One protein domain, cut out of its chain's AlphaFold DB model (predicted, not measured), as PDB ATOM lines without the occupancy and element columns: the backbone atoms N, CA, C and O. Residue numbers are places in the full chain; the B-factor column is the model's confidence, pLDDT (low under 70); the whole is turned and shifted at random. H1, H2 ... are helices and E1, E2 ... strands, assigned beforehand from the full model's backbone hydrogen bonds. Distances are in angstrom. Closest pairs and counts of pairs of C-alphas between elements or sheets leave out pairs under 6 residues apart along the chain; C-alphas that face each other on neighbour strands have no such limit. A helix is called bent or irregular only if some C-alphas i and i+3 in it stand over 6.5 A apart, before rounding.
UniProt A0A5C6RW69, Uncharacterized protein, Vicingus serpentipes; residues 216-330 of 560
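This is residues 216 to 330 of the 560 residues of an uncharacterized protein of Vicingus serpentipes (UniProt A0A5C6RW69). A twisted wall of five antiparallel strands has one long helix, H3, laid slantwise over one face; the short helix H1 covers E1 on that same face, and H2 sits off toward one end of the strands, only grazing the sheet. The strands E1 to E4 follow one another as hairpins, and a long loop then leads from E4 at one edge to E5 at the other. The printed part has 115 residues with five named strands followed by three named helices, in the sheet order E4, E3, E2, E1, E5, and its class is mixed, helices and strands. It is compact, with a radius of gyration of the C-alphas of 13.4 A, and spans 43 by 28 by 26 A.

E1, residues 216 to 224, and E2, residues 230 to 239, form an antiparallel hairpin at 165 degrees, with N 221 and O 234 2.9 A apart, within hydrogen-bond range. E3, residues 242 to 252, forms the next hairpin with E2, with N 235 and O 246 at 2.8 A. E4, residues 256 to 264, forms a hairpin with E3, with N 247 and O 261 at 2.8 A. These four strands are a meander, each the antiparallel neighbour of the one before. E5, residues 278 to 283, is antiparallel to E1, with N 222 and O 280 at 3.0 A; E4 and E5 are the edge strands. H1, residues 285 to 289, lies over E1 at a height of 8.1 A over the sheet; the closest C-alphas, of Ala 220 and Val 285, are 5.1 A apart. H2, residues 306 to 312, only grazes the sheet with residue 312. H3, residues 315 to 330, makes two layers with the sheet, a helix on one face, at a height of 8.4 A. It lies over E3 and E2, slantwise to the strands at 56 degrees to E3 on the local plane; its closest C-alphas to E2 are those of Ile 319 and Val 233, 6.5 A apart. H1 and H3 are on the same face and touch, through residues 315 to 320 of H3 alone, closest at the C-alphas of Glu 289 and Ser 316, 4.3 A. Every O i to N i+4 pair is within hydrogen-bond range in H1 and H3; H2 has 1 of 3, and 3 of 4 O i to N i+3 pairs.

E1 begins at C-alpha 216, (181.386, 178.992, 187.994), and measures 25.2 A. E2 measures 27.4 A, E3 32.2 A, E4 25.9 A and E5 13.9 A. H1 measures 6.3 A; H2 measures 9.4 A and is irregular, with C-alphas 307 and 310 7.6 A apart. H3 measures 22.0 A and ends at C-alpha 330, (173.750, 186.966, 189.562).

The two C-alphas farthest apart, of Asn 241 and Val 304, are 43.3 A apart. The printed part has no cut; the links E4 to E5 and H1 to H2 are long. The mean pLDDT of the printed part is 81.2, and residues 225 to 231, 251 to 257 and 299 to 312 are under 70.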
ATOM      1  N   VAL A 216     180.548 180.074 188.518       93.44
ATOM      2  CA  VAL A 216     181.386 178.992 187.994       93.44
ATOM      3  C   VAL A 216     180.591 178.232 186.944       93.44
ATOM      4  O   VAL A 216     179.709 177.441 187.274       93.44
ATOM      5  N   TYR A 217     180.879 178.471 185.668       94.81
ATOM      6  CA  TYR A 217     180.223 177.759 184.572       94.81
ATOM      7  C   TYR A 217     180.736 176.312 184.496       94.81
ATOM      8  O   TYR A 217     181.925 176.089 184.283       94.81
ATOM      9  N   GLU A 218     179.853 175.326 184.670       95.19
ATOM     10  CA  GLU A 218     180.234 173.907 184.689       95.19
ATOM     11  C   GLU A 218     180.198 173.281 183.295       95.19
ATOM     12  O   GLU A 218     181.134 172.601 182.880       95.19
ATOM     13  N   SER A 219     179.099 173.482 182.567       95.19
ATOM     14  CA  SER A 219     178.898 172.859 181.261       95.19
ATOM     15  C   SER A 219     177.908 173.643 180.420       95.19
ATOM     16  O   SER A 219     176.917 174.142 180.947       95.19
ATOM     17  N   ALA A 220     178.112 173.660 179.112       94.81
ATOM     18  CA  ALA A 220     177.107 174.077 178.152       94.81
ATOM     19  C   ALA A 220     176.373 172.857 177.583       94.81
ATOM     20  O   ALA A 220     176.841 171.720 177.668       94.81
ATOM     21  N   GLY A 221     175.244 173.096 176.940       91.31
ATOM     22  CA  GLY A 221     174.712 172.134 175.996       91.31
ATOM     23  C   GLY A 221     173.876 172.795 174.921       91.31
ATOM     24  O   GLY A 221     173.434 173.940 175.050       91.31
ATOM     25  N   LEU A 222     173.720 172.058 173.830       89.19
ATOM     26  CA  LEU A 222     173.017 172.496 172.633       89.19
ATOM     27  C   LEU A 222     171.886 171.517 172.368       89.19
ATOM     28  O   LEU A 222     172.077 170.304 172.432       89.19
ATOM     29  N   THR A 223     170.705 172.028 172.058       80.94
ATOM     30  CA  THR A 223     169.570 171.185 171.685       80.94
ATOM     31  C   THR A 223     169.108 171.534 170.280       80.94
ATOM     32  O   THR A 223     168.823 172.702 169.998       80.94
ATOM     33  N   GLU A 224     168.999 170.527 169.419       73.06
ATOM     34  CA  GLU A 224     168.428 170.682 168.081       73.06
ATOM     35  C   GLU A 224     166.889 170.623 168.148       73.06
ATOM     36  O   GLU A 224     166.293 169.995 169.027       73.06
ATOM     37  N   GLN A 225     166.242 171.325 167.223       68.44
ATOM     38  CA  GLN A 225     164.810 171.633 167.217       68.44
ATOM     39  C   GLN A 225     163.881 170.423 166.981       68.44
ATOM     40  O   GLN A 225     164.184 169.528 166.193       68.44
ATOM     41  N   ILE A 226     162.668 170.496 167.554       56.34
ATOM     42  CA  ILE A 226     161.450 169.827 167.060       56.34
ATOM     43  C   ILE A 226     160.299 170.850 167.083       56.34
ATOM     44  O   ILE A 226     160.040 171.466 168.116       56.34
ATOM     45  N   GLY A 227     159.567 171.021 165.980       62.97
ATOM     46  CA  GLY A 227     158.365 171.874 165.952       62.97
ATOM     47  C   GLY A 227     158.653 173.384 165.985       62.97
ATOM     48  O   GLY A 227     159.673 173.823 165.478       62.97
ATOM     49  N   LEU A 228     157.749 174.201 166.540       58.03
ATOM     50  CA  LEU A 228     157.774 175.679 166.445       58.03
ATOM     51  C   LEU A 228     158.660 176.395 167.487       58.03
ATOM     52  O   LEU A 228     158.664 177.622 167.552       58.03
ATOM     53  N   VAL A 229     159.402 175.662 168.322       54.97
ATOM     54  CA  VAL A 229     160.278 176.234 169.362       54.97
ATOM     55  C   VAL A 229     161.730 176.089 168.924       54.97
ATOM     56  O   VAL A 229     162.177 174.985 168.629       54.97
ATOM     57  N   TRP A 230     162.462 177.200 168.850       59.25
ATOM     58  CA  TRP A 230     163.752 177.232 168.162       59.25
ATOM     59  C   TRP A 230     164.900 177.019 169.152       59.25
ATOM     60  O   TRP A 230     164.733 177.279 170.350       59.25
ATOM     61  N   GLY A 231     166.027 176.512 168.634       55.84
ATOM     62  CA  GLY A 231     167.129 175.895 169.377       55.84
ATOM     63  C   GLY A 231     167.536 176.597 170.671       55.84
ATOM     64  O   GLY A 231     167.581 177.827 170.754       55.84
ATOM     65  N   ARG A 232     167.830 175.773 171.686       76.31
ATOM     66  CA  ARG A 232     168.223 176.221 173.017       76.31
ATOM     67  C   ARG A 232     169.689 175.923 173.278       76.31
ATOM     68  O   ARG A 232     170.121 174.774 173.210       76.31
ATOM     69  N   VAL A 233     170.439 176.971 173.591       86.81
ATOM     70  CA  VAL A 233     171.706 176.813 174.300       86.81
ATOM     71  C   VAL A 233     171.407 176.898 175.788       86.81
ATOM     72  O   VAL A 233     170.571 177.704 176.212       86.81
ATOM     73  N   TYR A 234     172.061 176.068 176.584       92.75
ATOM     74  CA  TYR A 234     171.987 176.167 178.034       92.75
ATOM     75  C   TYR A 234     173.379 176.150 178.646       92.75
ATOM     76  O   TYR A 234     174.330 175.653 178.043       92.75
ATOM     77  N   ILE A 235     173.484 176.700 179.851       95.12
ATOM     78  CA  ILE A 235     174.679 176.663 180.686       95.12
ATOM     79  C   ILE A 235     174.251 176.185 182.066       95.12
ATOM     80  O   ILE A 235     173.455 176.850 182.720       95.12
ATOM     81  N   ASN A 236     174.788 175.054 182.514       96.25
ATOM     82  CA  ASN A 236     174.793 174.701 183.928       96.25
ATOM     83  C   ASN A 236     175.928 175.466 184.605       96.25
ATOM     84  O   ASN A 236     177.058 175.487 184.102       96.25
ATOM     85  N   PHE A 237     175.648 176.077 185.746       95.81
ATOM     86  CA  PHE A 237     176.629 176.835 186.505       95.81
ATOM     87  C   PHE A 237     176.370 176.718 188.000       95.81
ATOM     88  O   PHE A 237     175.269 176.392 188.443       95.81
ATOM     89  N   LYS A 238     177.398 177.018 188.785       92.75
ATOM     90  CA  LYS A 238     177.300 177.164 190.229       92.75
ATOM     91  C   LYS A 238     177.368 178.621 190.617       92.75
ATOM     92  O   LYS A 238     178.188 179.384 190.112       92.75
ATOM     93  N   TYR A 239     176.524 178.977 191.571       88.56
ATOM     94  CA  TYR A 239     176.544 180.275 192.219       88.56
ATOM     95  C   TYR A 239     176.268 180.066 193.709       88.56
ATOM     96  O   TYR A 239     175.249 179.484 194.087       88.56
ATOM     97  N   ARG A 240     177.215 180.474 194.567       79.69
ATOM     98  CA  ARG A 240     177.180 180.251 196.030       79.69
ATOM     99  C   ARG A 240     176.914 178.787 196.425       79.69
ATOM    100  O   ARG A 240     176.052 178.509 197.255       79.69
ATOM    101  N   ASN A 241     177.642 177.848 195.812       83.94
ATOM    102  CA  ASN A 241     177.523 176.396 196.039       83.94
ATOM    103  C   ASN A 241     176.139 175.786 195.746       83.94
ATOM    104  O   ASN A 241     175.883 174.650 196.139       83.94
ATOM    105  N   LYS A 242     175.256 176.507 195.051       86.69
ATOM    106  CA  LYS A 242     174.007 175.960 194.518       86.69
ATOM    107  C   LYS A 242     174.122 175.777 193.012       86.69
ATOM    108  O   LYS A 242     174.743 176.602 192.337       86.69
ATOM    109  N   ASP A 243     173.507 174.710 192.520       93.56
ATOM    110  CA  ASP A 243     173.402 174.433 191.094       93.56
ATOM    111  C   ASP A 243     172.298 175.290 190.477       93.56
ATOM    112  O   ASP A 243     171.197 175.408 191.024       93.56
ATOM    113  N   TYR A 244     172.605 175.866 189.326       93.81
ATOM    114  CA  TYR A 244     171.671 176.580 188.478       93.81
ATOM    115  C   TYR A 244     171.865 176.153 187.032       93.81
ATOM    116  O   TYR A 244     172.934 175.687 186.619       93.81
ATOM    117  N   PHE A 245     170.848 176.420 186.228       94.31
ATOM    118  CA  PHE A 245     171.001 176.462 184.792       94.31
ATOM    119  C   PHE A 245     170.390 177.730 184.225       94.31
ATOM    120  O   PHE A 245     169.361 178.216 184.691       94.31
ATOM    121  N   ALA A 246     171.022 178.245 183.180       92.25
ATOM    122  CA  ALA A 246     170.448 179.252 182.317       92.25
ATOM    123  C   ALA A 246     170.154 178.620 180.967       92.25
ATOM    124  O   ALA A 246     170.950 177.831 180.460       92.25
ATOM    125  N   VAL A 247     169.030 178.976 180.368       90.00
ATOM    126  CA  VAL A 247     168.642 178.511 179.042       90.00
ATOM    127  C   VAL A 247     168.179 179.690 178.213       90.00
ATOM    128  O   VAL A 247     167.401 180.518 178.684       90.00
ATOM    129  N   LYS A 248     168.639 179.750 176.967       87.56
ATOM    130  CA  LYS A 248     168.242 180.759 175.987       87.56
ATOM    131  C   LYS A 248     167.443 180.095 174.880       87.56
ATOM    132  O   LYS A 248     167.842 179.038 174.409       87.56
ATOM    133  N   TYR A 249     166.302 180.663 174.506       81.31
ATOM    134  CA  TYR A 249     165.380 180.075 173.534       81.31
ATOM    135  C   TYR A 249     164.577 181.139 172.790       81.31
ATOM    136  O   TYR A 249     164.399 182.248 173.286       81.31
ATOM    137  N   PHE A 250     164.025 180.787 171.629       74.50
ATOM    138  CA  PHE A 250     163.125 181.677 170.889       74.50
ATOM    139  C   PHE A 250     161.684 181.170 170.932       74.50
ATOM    140  O   PHE A 250     161.432 179.960 170.890       74.50
ATOM    141  N   LYS A 251     160.733 182.105 171.021       67.31
ATOM    142  CA  LYS A 251     159.290 181.830 170.977       67.31
ATOM    143  C   LYS A 251     158.677 182.475 169.730       67.31
ATOM    144  O   LYS A 251     158.963 183.636 169.445       67.31
ATOM    145  N   ASP A 252     157.846 181.723 169.013       63.72
ATOM    146  CA  ASP A 252     157.200 182.145 167.766       63.72
ATOM    147  C   ASP A 252     155.731 182.521 168.013       63.72
ATOM    148  O   ASP A 252     154.845 181.678 167.925       63.72
ATOM    149  N   GLU A 253     155.470 183.770 168.416       52.84
ATOM    150  CA  GLU A 253     154.088 184.274 168.555       52.84
ATOM    151  C   GLU A 253     153.689 185.291 167.470       52.84
ATOM    152  O   GLU A 253     152.500 185.485 167.260       52.84
ATOM    153  N   ALA A 254     154.642 185.898 166.749       55.19
ATOM    154  CA  ALA A 254     154.430 186.724 165.540       55.19
ATOM    155  C   ALA A 254     155.777 187.196 164.936       55.19
ATOM    156  O   ALA A 254     155.882 188.271 164.344       55.19
ATOM    157  N   GLY A 255     156.849 186.432 165.159       58.72
ATOM    158  CA  GLY A 255     158.233 186.886 165.020       58.72
ATOM    159  C   GLY A 255     159.069 186.352 166.178       58.72
ATOM    160  O   GLY A 255     158.713 186.539 167.341       58.72
ATOM    161  N   ALA A 256     160.160 185.650 165.863       60.50
ATOM    162  CA  ALA A 256     160.982 184.975 166.862       60.50
ATOM    163  C   ALA A 256     161.514 185.974 167.901       60.50
ATOM    164  O   ALA A 256     162.408 186.775 167.610       60.50
ATOM    165  N   THR A 257     160.936 185.938 169.103       66.31
ATOM    166  CA  THR A 257     161.374 186.755 170.236       66.31
ATOM    167  C   THR A 257     162.333 185.930 171.077       66.31
ATOM    168  O   THR A 257     162.001 184.819 171.497       66.31
ATOM    169  N   GLU A 258     163.523 186.468 171.307       72.88
ATOM    170  CA  GLU A 258     164.544 185.868 172.158       72.88
ATOM    171  C   GLU A 258     164.122 185.939 173.631       72.88
ATOM    172  O   GLU A 258     163.644 186.973 174.104       72.88
ATOM    173  N   LYS A 259     164.269 184.834 174.360       79.44
ATOM    174  CA  LYS A 259     164.009 184.734 175.798       79.44
ATOM    175  C   LYS A 259     165.139 183.968 176.472       79.44
ATOM    176  O   LYS A 259     165.726 183.069 175.874       79.44
ATOM    177  N   HIS A 260     165.399 184.274 177.736       86.38
ATOM    178  CA  HIS A 260     166.207 183.426 178.602       86.38
ATOM    179  C   HIS A 260     165.476 183.145 179.915       86.38
ATOM    180  O   HIS A 260     164.548 183.862 180.296       86.38
ATOM    181  N   GLN A 261     165.877 182.071 180.582       85.44
ATOM    182  CA  GLN A 261     165.439 181.710 181.925       85.44
ATOM    183  C   GLN A 261     166.638 181.228 182.723       85.44
ATOM    184  O   GLN A 261     167.454 180.478 182.187       85.44
ATOM    185  N   ILE A 262     166.702 181.612 183.994       89.00
ATOM    186  CA  ILE A 262     167.648 181.079 184.970       89.00
ATOM    187  C   ILE A 262     166.848 180.397 186.075       89.00
ATOM    188  O   ILE A 262     165.925 180.985 186.635       89.00
ATOM    189  N   LEU A 263     167.167 179.138 186.358       85.88
ATOM    190  CA  LEU A 263     166.437 178.295 187.303       85.88
ATOM    191  C   LEU A 263     167.419 177.516 188.185       85.88
ATOM    192  O   LEU A 263     168.552 177.255 187.786       85.88
ATOM    193  N   GLU A 264     166.983 177.156 189.393       89.19
ATOM    194  CA  GLU A 264     167.752 176.292 190.296       89.19
ATOM    195  C   GLU A 264     167.764 174.837 189.793       89.19
ATOM    196  O   GLU A 264     166.780 174.345 189.235       89.19
ATOM    197  N   GLY A 265     168.881 174.143 190.009       92.25
ATOM    198  CA  GLY A 265     169.112 172.759 189.597       92.25
ATOM    199  C   GLY A 265     169.954 172.629 188.328       92.25
ATOM    200  O   GLY A 265     170.659 173.551 187.926       92.25
ATOM    201  N   ARG A 266     169.893 171.457 187.690       93.31
ATOM    202  CA  ARG A 266     170.598 171.176 186.428       93.31
ATOM    203  C   ARG A 266     169.609 171.089 185.277       93.31
ATOM    204  O   ARG A 266     168.540 170.490 185.440       93.31
ATOM    205  N   PHE A 267     169.978 171.608 184.108       91.00
ATOM    206  CA  PHE A 267     169.092 171.605 182.944       91.00
ATOM    207  C   PHE A 267     168.621 170.192 182.594       91.00
ATOM    208  O   PHE A 267     167.434 170.006 182.347       91.00
ATOM    209  N   GLU A 268     169.501 169.192 182.680       89.94
ATOM    210  CA  GLU A 268     169.223 167.783 182.362       89.94
ATOM    211  C   GLU A 268     168.143 167.151 183.251       89.94
ATOM    212  O   GLU A 268     167.499 166.181 182.862       89.94
ATOM    213  N   THR A 269     167.938 167.698 184.449       89.75
ATOM    214  CA  THR A 269     166.900 167.240 185.385       89.75
ATOM    215  C   THR A 269     165.592 168.016 185.247       89.75
ATOM    216  O   THR A 269     164.596 167.677 185.882       89.75
ATOM    217  N   SER A 270     165.578 169.071 184.431       86.88
ATOM    218  CA  SER A 270     164.405 169.916 184.247       86.88
ATOM    219  C   SER A 270     163.426 169.311 183.238       86.88
ATOM    220  O   SER A 270     163.816 168.682 182.255       86.88
ATOM    221  N   TRP A 271     162.136 169.602 183.411       82.62
ATOM    222  CA  TRP A 271     161.091 169.278 182.429       82.62
ATOM    223  C   TRP A 271     161.337 169.928 181.052       82.62
ATOM    224  O   TRP A 271     160.790 169.487 180.047       82.62
ATOM    225  N   LEU A 272     162.176 170.970 180.974       79.12
ATOM    226  CA  LEU A 272     162.553 171.593 179.705       79.12
ATOM    227  C   LEU A 272     163.448 170.682 178.858       79.12
ATOM    228  O   LEU A 272     163.414 170.789 177.632       79.12
ATOM    229  N   TYR A 273     164.219 169.796 179.489       83.81
ATOM    230  CA  TYR A 273     165.142 168.887 178.810       83.81
ATOM    231  C   TYR A 273     164.413 167.879 177.920       83.81
ATOM    232  O   TYR A 273     164.874 167.560 176.827       83.81
ATOM    233  N   THR A 274     163.225 167.433 178.336       81.62
ATOM    234  CA  THR A 274     162.451 166.408 177.621       81.62
ATOM    235  C   THR A 274     161.820 166.901 176.315       81.62
ATOM    236  O   THR A 274     161.297 166.088 175.562       81.62
ATOM    237  N   TYR A 275     161.865 168.204 176.006       73.88
ATOM    238  CA  TYR A 275     161.335 168.743 174.741       73.88
ATOM    239  C   TYR A 275     162.260 168.557 173.533       73.88
ATOM    240  O   TYR A 275     161.885 168.950 172.429       73.88
ATOM    241  N   PHE A 276     163.457 167.991 173.711       73.88
ATOM    242  CA  PHE A 276     164.472 167.915 172.659       73.88
ATOM    243  C   PHE A 276     164.851 166.473 172.339       73.88
ATOM    244  O   PHE A 276     165.319 165.750 173.211       73.88
ATOM    245  N   ASN A 277     164.714 166.080 171.070       70.56
ATOM    246  CA  ASN A 277     165.027 164.727 170.591       70.56
ATOM    247  C   ASN A 277     166.519 164.555 170.297       70.56
ATOM    248  O   ASN A 277     167.024 163.436 170.289       70.56
ATOM    249  N   ARG A 278     167.217 165.657 170.011       79.44
ATOM    250  CA  ARG A 278     168.653 165.679 169.739       79.44
ATOM    251  C   ARG A 278     169.315 166.695 170.644       79.44
ATOM    252  O   ARG A 278     168.928 167.863 170.691       79.44
ATOM    253  N   GLN A 279     170.287 166.208 171.391       85.56
ATOM    254  CA  GLN A 279     170.907 166.930 172.481       85.56
ATOM    255  C   GLN A 279     172.407 166.687 172.419       85.56
ATOM    256  O   GLN A 279     172.853 165.554 172.252       85.56
ATOM    257  N   HIS A 280     173.163 167.753 172.626       88.94
ATOM    258  CA  HIS A 280     174.606 167.744 172.810       88.94
ATOM    259  C   HIS A 280     174.871 168.258 174.229       88.94
ATOM    260  O   HIS A 280     175.137 169.450 174.403       88.94
ATOM    261  N   PRO A 281     174.654 167.429 175.267       89.06
ATOM    262  CA  PRO A 281     174.813 167.854 176.651       89.06
ATOM    263  C   PRO A 281     176.287 167.846 177.074       89.06
ATOM    264  O   PRO A 281     177.125 167.208 176.439       89.06
ATOM    265  N   LYS A 282     176.583 168.484 178.212       89.25
ATOM    266  CA  LYS A 282     177.896 168.424 178.889       89.25
ATOM    267  C   LYS A 282     179.083 168.901 178.035       89.25
ATOM    268  O   LYS A 282     180.203 168.428 178.212       89.25
ATOM    269  N   LEU A 283     178.856 169.847 177.131       92.44
ATOM    270  CA  LEU A 283     179.924 170.479 176.363       92.44
ATOM    271  C   LEU A 283     180.748 171.395 177.272       92.44
ATOM    272  O   LEU A 283     180.208 172.068 178.153       92.44
ATOM    273  N   ALA A 284     182.056 171.469 177.041       93.31
ATOM    274  CA  ALA A 284     182.889 172.446 177.727       93.31
ATOM    275  C   ALA A 284     182.530 173.858 177.236       93.31
ATOM    276  O   ALA A 284     182.597 174.144 176.041       93.31
ATOM    277  N   VAL A 285     182.168 174.749 178.163       92.06
ATOM    278  CA  VAL A 285     181.751 176.128 177.847       92.06
ATOM    279  C   VAL A 285     182.775 176.859 176.959       92.06
ATOM    280  O   VAL A 285     182.349 177.412 175.943       92.06
ATOM    281  N   PRO A 286     184.101 176.797 177.226       93.06
ATOM    282  CA  PRO A 286     185.092 177.474 176.386       93.06
ATOM    283  C   PRO A 286     185.105 176.997 174.928       93.06
ATOM    284  O   PRO A 286     185.322 177.804 174.030       93.06
ATOM    285  N   LEU A 287     184.840 175.710 174.679       93.75
ATOM    286  CA  LEU A 287     184.833 175.146 173.325       93.75
ATOM    287  C   LEU A 287     183.644 175.665 172.510       93.75
ATOM    288  O   LEU A 287     183.786 176.048 171.346       93.75
ATOM    289  N   VAL A 288     182.470 175.767 173.141       92.50
ATOM    290  CA  VAL A 288     181.295 176.371 172.501       92.50
ATOM    291  C   VAL A 288     181.528 177.859 172.238       92.50
ATOM    292  O   VAL A 288     181.224 178.335 171.150       92.50
ATOM    293  N   GLU A 289     182.136 178.597 173.172       90.56
ATOM    294  CA  GLU A 289     182.471 180.021 172.989       90.56
ATOM    295  C   GLU A 289     183.474 180.287 171.857       90.56
ATOM    296  O   GLU A 289     183.439 181.360 171.240       90.56
ATOM    297  N   GLN A 290     184.367 179.334 171.592       94.56
ATOM    298  CA  GLN A 290     185.359 179.391 170.515       94.56
ATOM    299  C   GLN A 290     184.780 179.013 169.143       94.56
ATOM    300  O   GLN A 290     185.468 179.158 168.136       94.56
ATOM    301  N   GLY A 291     183.513 178.590 169.086       92.25
ATOM    302  CA  GLY A 291     182.817 178.295 167.834       92.25
ATOM    303  C   GLY A 291     183.029 176.880 167.305       92.25
ATOM    304  O   GLY A 291     182.639 176.606 166.174       92.25
ATOM    305  N   GLU A 292     183.571 175.956 168.108       94.06
ATOM    306  CA  GLU A 292     183.764 174.550 167.705       94.06
ATOM    307  C   GLU A 292     182.451 173.905 167.222       94.06
ATOM    308  O   GLU A 292     182.436 173.095 166.297       94.06
ATOM    309  N   TYR A 293     181.326 174.353 167.781       91.25
ATOM    310  CA  TYR A 293     179.988 173.847 167.492       91.25
ATOM    311  C   TYR A 293     179.176 174.744 166.549       91.25
ATOM    312  O   TYR A 293     178.009 174.455 166.302       91.25
ATOM    313  N   ASP A 294     179.757 175.802 165.973       88.12
ATOM    314  CA  ASP A 294     179.015 176.758 165.128       88.12
ATOM    315  C   ASP A 294     178.547 176.166 163.786       88.12
ATOM    316  O   ASP A 294     177.697 176.737 163.093       88.12
ATOM    317  N   HIS A 295     179.060 174.984 163.446       86.25
ATOM    318  CA  HIS A 295     178.584 174.165 162.338       86.25
ATOM    319  C   HIS A 295     177.192 173.560 162.593       86.25
ATOM    320  O   HIS A 295     176.516 173.189 161.634       86.25
ATOM    321  N   LEU A 296     176.747 173.469 163.853       82.56
ATOM    322  CA  LEU A 296     175.424 172.955 164.195       82.56
ATOM    323  C   LEU A 296     174.336 173.959 163.811       82.56
ATOM    324  O   LEU A 296     174.355 175.139 164.173       82.56
ATOM    325  N   ASP A 297     173.343 173.465 163.078       73.56
ATOM    326  CA  ASP A 297     172.167 174.231 162.705       73.56
ATOM    327  C   ASP A 297     171.140 174.173 163.840       73.56
ATOM    328  O   ASP A 297     170.356 173.235 163.956       73.56
ATOM    329  N   LEU A 298     171.119 175.211 164.680       74.00
ATOM    330  CA  LEU A 298     170.102 175.368 165.730       74.00
ATOM    331  C   LEU A 298     168.700 175.694 165.172       74.00
ATOM    332  O   LEU A 298     167.725 175.730 165.926       74.00
ATOM    333  N   LEU A 299     168.612 175.944 163.859       68.44
ATOM    334  CA  LEU A 299     167.392 176.231 163.111       68.44
ATOM    335  C   LEU A 299     167.129 175.127 162.093       68.44
ATOM    336  O   LEU A 299     168.022 174.744 161.338       68.44
ATOM    337  N   ASN A 300     165.882 174.679 162.004       68.50
ATOM    338  CA  ASN A 300     165.460 173.765 160.955       68.50
ATOM    339  C   ASN A 300     165.582 174.436 159.569       68.50
ATOM    340  O   ASN A 300     165.020 175.512 159.334       68.50
ATOM    341  N   LYS A 301     166.307 173.770 158.656       69.56
ATOM    342  CA  LYS A 301     166.580 174.207 157.274       69.56
ATOM    343  C   LYS A 301     165.321 174.452 156.451       69.56
ATOM    344  O   LYS A 301     165.326 175.336 155.601       69.56
ATOM    345  N   ASP A 302     164.248 173.729 156.754       66.00
ATOM    346  CA  ASP A 302     162.992 173.778 156.000       66.00
ATOM    347  C   ASP A 302     162.061 174.907 156.463       66.00
ATOM    348  O   ASP A 302     160.947 175.070 155.964       66.00
ATOM    349  N   THR A 303     162.498 175.715 157.430       65.94
ATOM    350  CA  THR A 303     161.721 176.858 157.907       65.94
ATOM    351  C   THR A 303     162.026 178.097 157.070       65.94
ATOM    352  O   THR A 303     163.176 178.384 156.734       65.94
ATOM    353  N   VAL A 304     161.000 178.924 156.825       65.12
ATOM    354  CA  VAL A 304     161.120 180.261 156.196       65.12
ATOM    355  C   VAL A 304     162.131 181.179 156.892       65.12
ATOM    356  O   VAL A 304     162.491 182.233 156.360       65.12
ATOM    357  N   TYR A 305     162.601 180.777 158.069       63.62
ATOM    358  CA  TYR A 305     163.489 181.531 158.915       63.62
ATOM    359  C   TYR A 305     164.939 181.054 158.930       63.62
ATOM    360  O   TYR A 305     165.782 181.764 159.477       63.62
ATOM    361  N   TYR A 306     165.274 179.938 158.280       67.62
ATOM    362  CA  TYR A 306     166.668 179.515 158.117       67.62
ATOM    363  C   TYR A 306     167.525 180.607 157.445       67.62
ATOM    364  O   TYR A 306     168.682 180.819 157.806       67.62
ATOM    365  N   LYS A 307     166.917 181.419 156.564       63.75
ATOM    366  CA  LYS A 307     167.535 182.616 155.955       63.75
ATOM    367  C   LYS A 307     167.977 183.690 156.959       63.75
ATOM    368  O   LYS A 307     168.745 184.582 156.616       63.75
ATOM    369  N   TYR A 308     167.497 183.616 158.197       64.38
ATOM    370  CA  TYR A 308     167.858 184.500 159.298       64.38
ATOM    371  C   TYR A 308     168.804 183.822 160.302       64.38
ATOM    372  O   TYR A 308     168.996 184.357 161.388       64.38
ATOM    373  N   LYS A 309     169.442 182.689 159.971       63.47
ATOM    374  CA  LYS A 309     170.452 182.039 160.833       63.47
ATOM    375  C   LYS A 309     171.513 183.029 161.333       63.47
ATOM    376  O   LYS A 309     171.848 183.039 162.510       63.47
ATOM    377  N   HIS A 310     171.958 183.939 160.467       65.12
ATOM    378  CA  HIS A 310     172.900 185.003 160.831       65.12
ATOM    379  C   HIS A 310     172.317 186.057 161.788       65.12
ATOM    380  O   HIS A 310     173.067 186.699 162.513       65.12
ATOM    381  N   LYS A 311     170.989 186.229 161.808       64.81
ATOM    382  CA  LYS A 311     170.273 187.142 162.711       64.81
ATOM    383  C   LYS A 311     170.079 186.543 164.107       64.81
ATOM    384  O   LYS A 311     170.078 187.291 165.075       64.81
ATOM    385  N   TYR A 312     169.905 185.224 164.205       65.75
ATOM    386  CA  TYR A 312     169.611 184.526 165.466       65.75
ATOM    387  C   TYR A 312     170.852 183.970 166.180       65.75
ATOM    388  O   TYR A 312     170.735 183.457 167.287       65.75
ATOM    389  N   GLY A 313     172.038 184.130 165.583       74.00
ATOM    390  CA  GLY A 313     173.323 183.804 166.198       74.00
ATOM    391  C   GLY A 313     173.722 182.332 166.066       74.00
ATOM    392  O   GLY A 313     172.898 181.439 165.888       74.00
ATOM    393  N   THR A 314     175.028 182.083 166.131       86.50
ATOM    394  CA  THR A 314     175.602 180.740 166.259       86.50
ATOM    395  C   THR A 314     175.622 180.306 167.735       86.50
ATOM    396  O   THR A 314     175.497 181.163 168.619       86.50
ATOM    397  N   PRO A 315     175.784 179.002 168.043       89.75
ATOM    398  CA  PRO A 315     176.028 178.514 169.402       89.75
ATOM    399  C   PRO A 315     176.994 179.379 170.226       89.75
ATOM    400  O   PRO A 315     176.671 179.735 171.362       89.75
ATOM    401  N   SER A 316     178.132 179.779 169.650       90.06
ATOM    402  CA  SER A 316     179.125 180.614 170.332       90.06
ATOM    403  C   SER A 316     178.600 181.999 170.715       90.06
ATOM    404  O   SER A 316     178.841 182.467 171.831       90.06
ATOM    405  N   ILE A 317     177.841 182.649 169.827       87.44
ATOM    406  CA  ILE A 317     177.218 183.957 170.076       87.44
ATOM    407  C   ILE A 317     176.180 183.838 171.192       87.44
ATOM    408  O   ILE A 317     176.181 184.638 172.130       87.44
ATOM    409  N   LEU A 318     175.318 182.823 171.116       88.00
ATOM    410  CA  LEU A 318     174.236 182.630 172.076       88.00
ATOM    411  C   LEU A 318     174.761 182.310 173.480       88.00
ATOM    412  O   LEU A 318     174.244 182.861 174.450       88.00
ATOM    413  N   ILE A 319     175.805 181.485 173.602       91.44
ATOM    414  CA  ILE A 319     176.448 181.190 174.892       91.44
ATOM    415  C   ILE A 319     177.117 182.434 175.479       91.44
ATOM    416  O   ILE A 319     176.948 182.697 176.669       91.44
ATOM    417  N   LYS A 320     177.824 183.238 174.672       90.12
ATOM    418  CA  LYS A 320     178.445 184.489 175.149       90.12
ATOM    419  C   LYS A 320     177.407 185.463 175.690       90.12
ATOM    420  O   LYS A 320     177.583 186.003 176.778       90.12
ATOM    421  N   GLN A 321     176.309 185.652 174.962       88.25
ATOM    422  CA  GLN A 321     175.207 186.483 175.439       88.25
ATOM    423  C   GLN A 321     174.580 185.906 176.712       88.25
ATOM    424  O   GLN A 321     174.362 186.645 177.663       88.25
ATOM    425  N   LEU A 322     174.353 184.590 176.770       90.56
ATOM    426  CA  LEU A 322     173.792 183.942 177.954       90.56
ATOM    427  C   LEU A 322     174.710 184.084 179.180       90.56
ATOM    428  O   LEU A 322     174.209 184.265 180.282       90.56
ATOM    429  N   LYS A 323     176.040 184.076 179.019       92.06
ATOM    430  CA  LYS A 323     176.984 184.371 180.114       92.06
ATOM    431  C   LYS A 323     176.859 185.802 180.625       92.06
ATOM    432  O   LYS A 323     176.904 185.994 181.837       92.06
ATOM    433  N   VAL A 324     176.688 186.775 179.727       85.62
ATOM    434  CA  VAL A 324     176.429 188.177 180.101       85.62
ATOM    435  C   VAL A 324     175.104 188.289 180.856       85.62
ATOM    436  O   VAL A 324     175.058 188.926 181.906       85.62
ATOM    437  N   ASP A 325     174.054 187.619 180.376       85.56
ATOM    438  CA  ASP A 325     172.747 187.575 181.040       85.56
ATOM    439  C   ASP A 325     172.859 186.959 182.452       85.56
ATOM    440  O   ASP A 325     172.383 187.555 183.418       85.56
ATOM    441  N   ILE A 326     173.574 185.830 182.598       89.88
ATOM    442  CA  ILE A 326     173.857 185.196 183.899       89.88
ATOM    443  C   ILE A 326     174.630 186.139 184.820       89.88
ATOM    444  O   ILE A 326     174.256 186.275 185.980       89.88
ATOM    445  N   GLY A 327     175.700 186.771 184.325       83.50
ATOM    446  CA  GLY A 327     176.512 187.701 185.111       83.50
ATOM    447  C   GLY A 327     175.655 188.830 185.672       83.50
ATOM    448  O   GLY A 327     175.579 189.000 186.882       83.50
ATOM    449  N   ASN A 328     174.887 189.494 184.805       77.25
ATOM    450  CA  ASN A 328     173.969 190.553 185.210       77.25
ATOM    451  C   ASN A 328     172.944 190.071 186.252       77.25
ATOM    452  O   ASN A 328     172.706 190.761 187.240       77.25
ATOM    453  N   GLU A 329     172.314 188.909 186.048       81.75
ATOM    454  CA  GLU A 329     171.293 188.380 186.965       81.75
ATOM    455  C   GLU A 329     171.867 187.935 188.317       81.75
ATOM    456  O   GLU A 329     171.243 188.147 189.360       81.75
ATOM    457  N   MET A 330     173.071 187.367 188.331       83.56
ATOM    458  CA  MET A 330     173.750 186.966 189.562       83.56
ATOM    459  C   MET A 330     174.364 188.157 190.303       83.56
ATOM    460  O   MET A 330     174.347 188.163 191.534       83.56
TER     461      MET A 330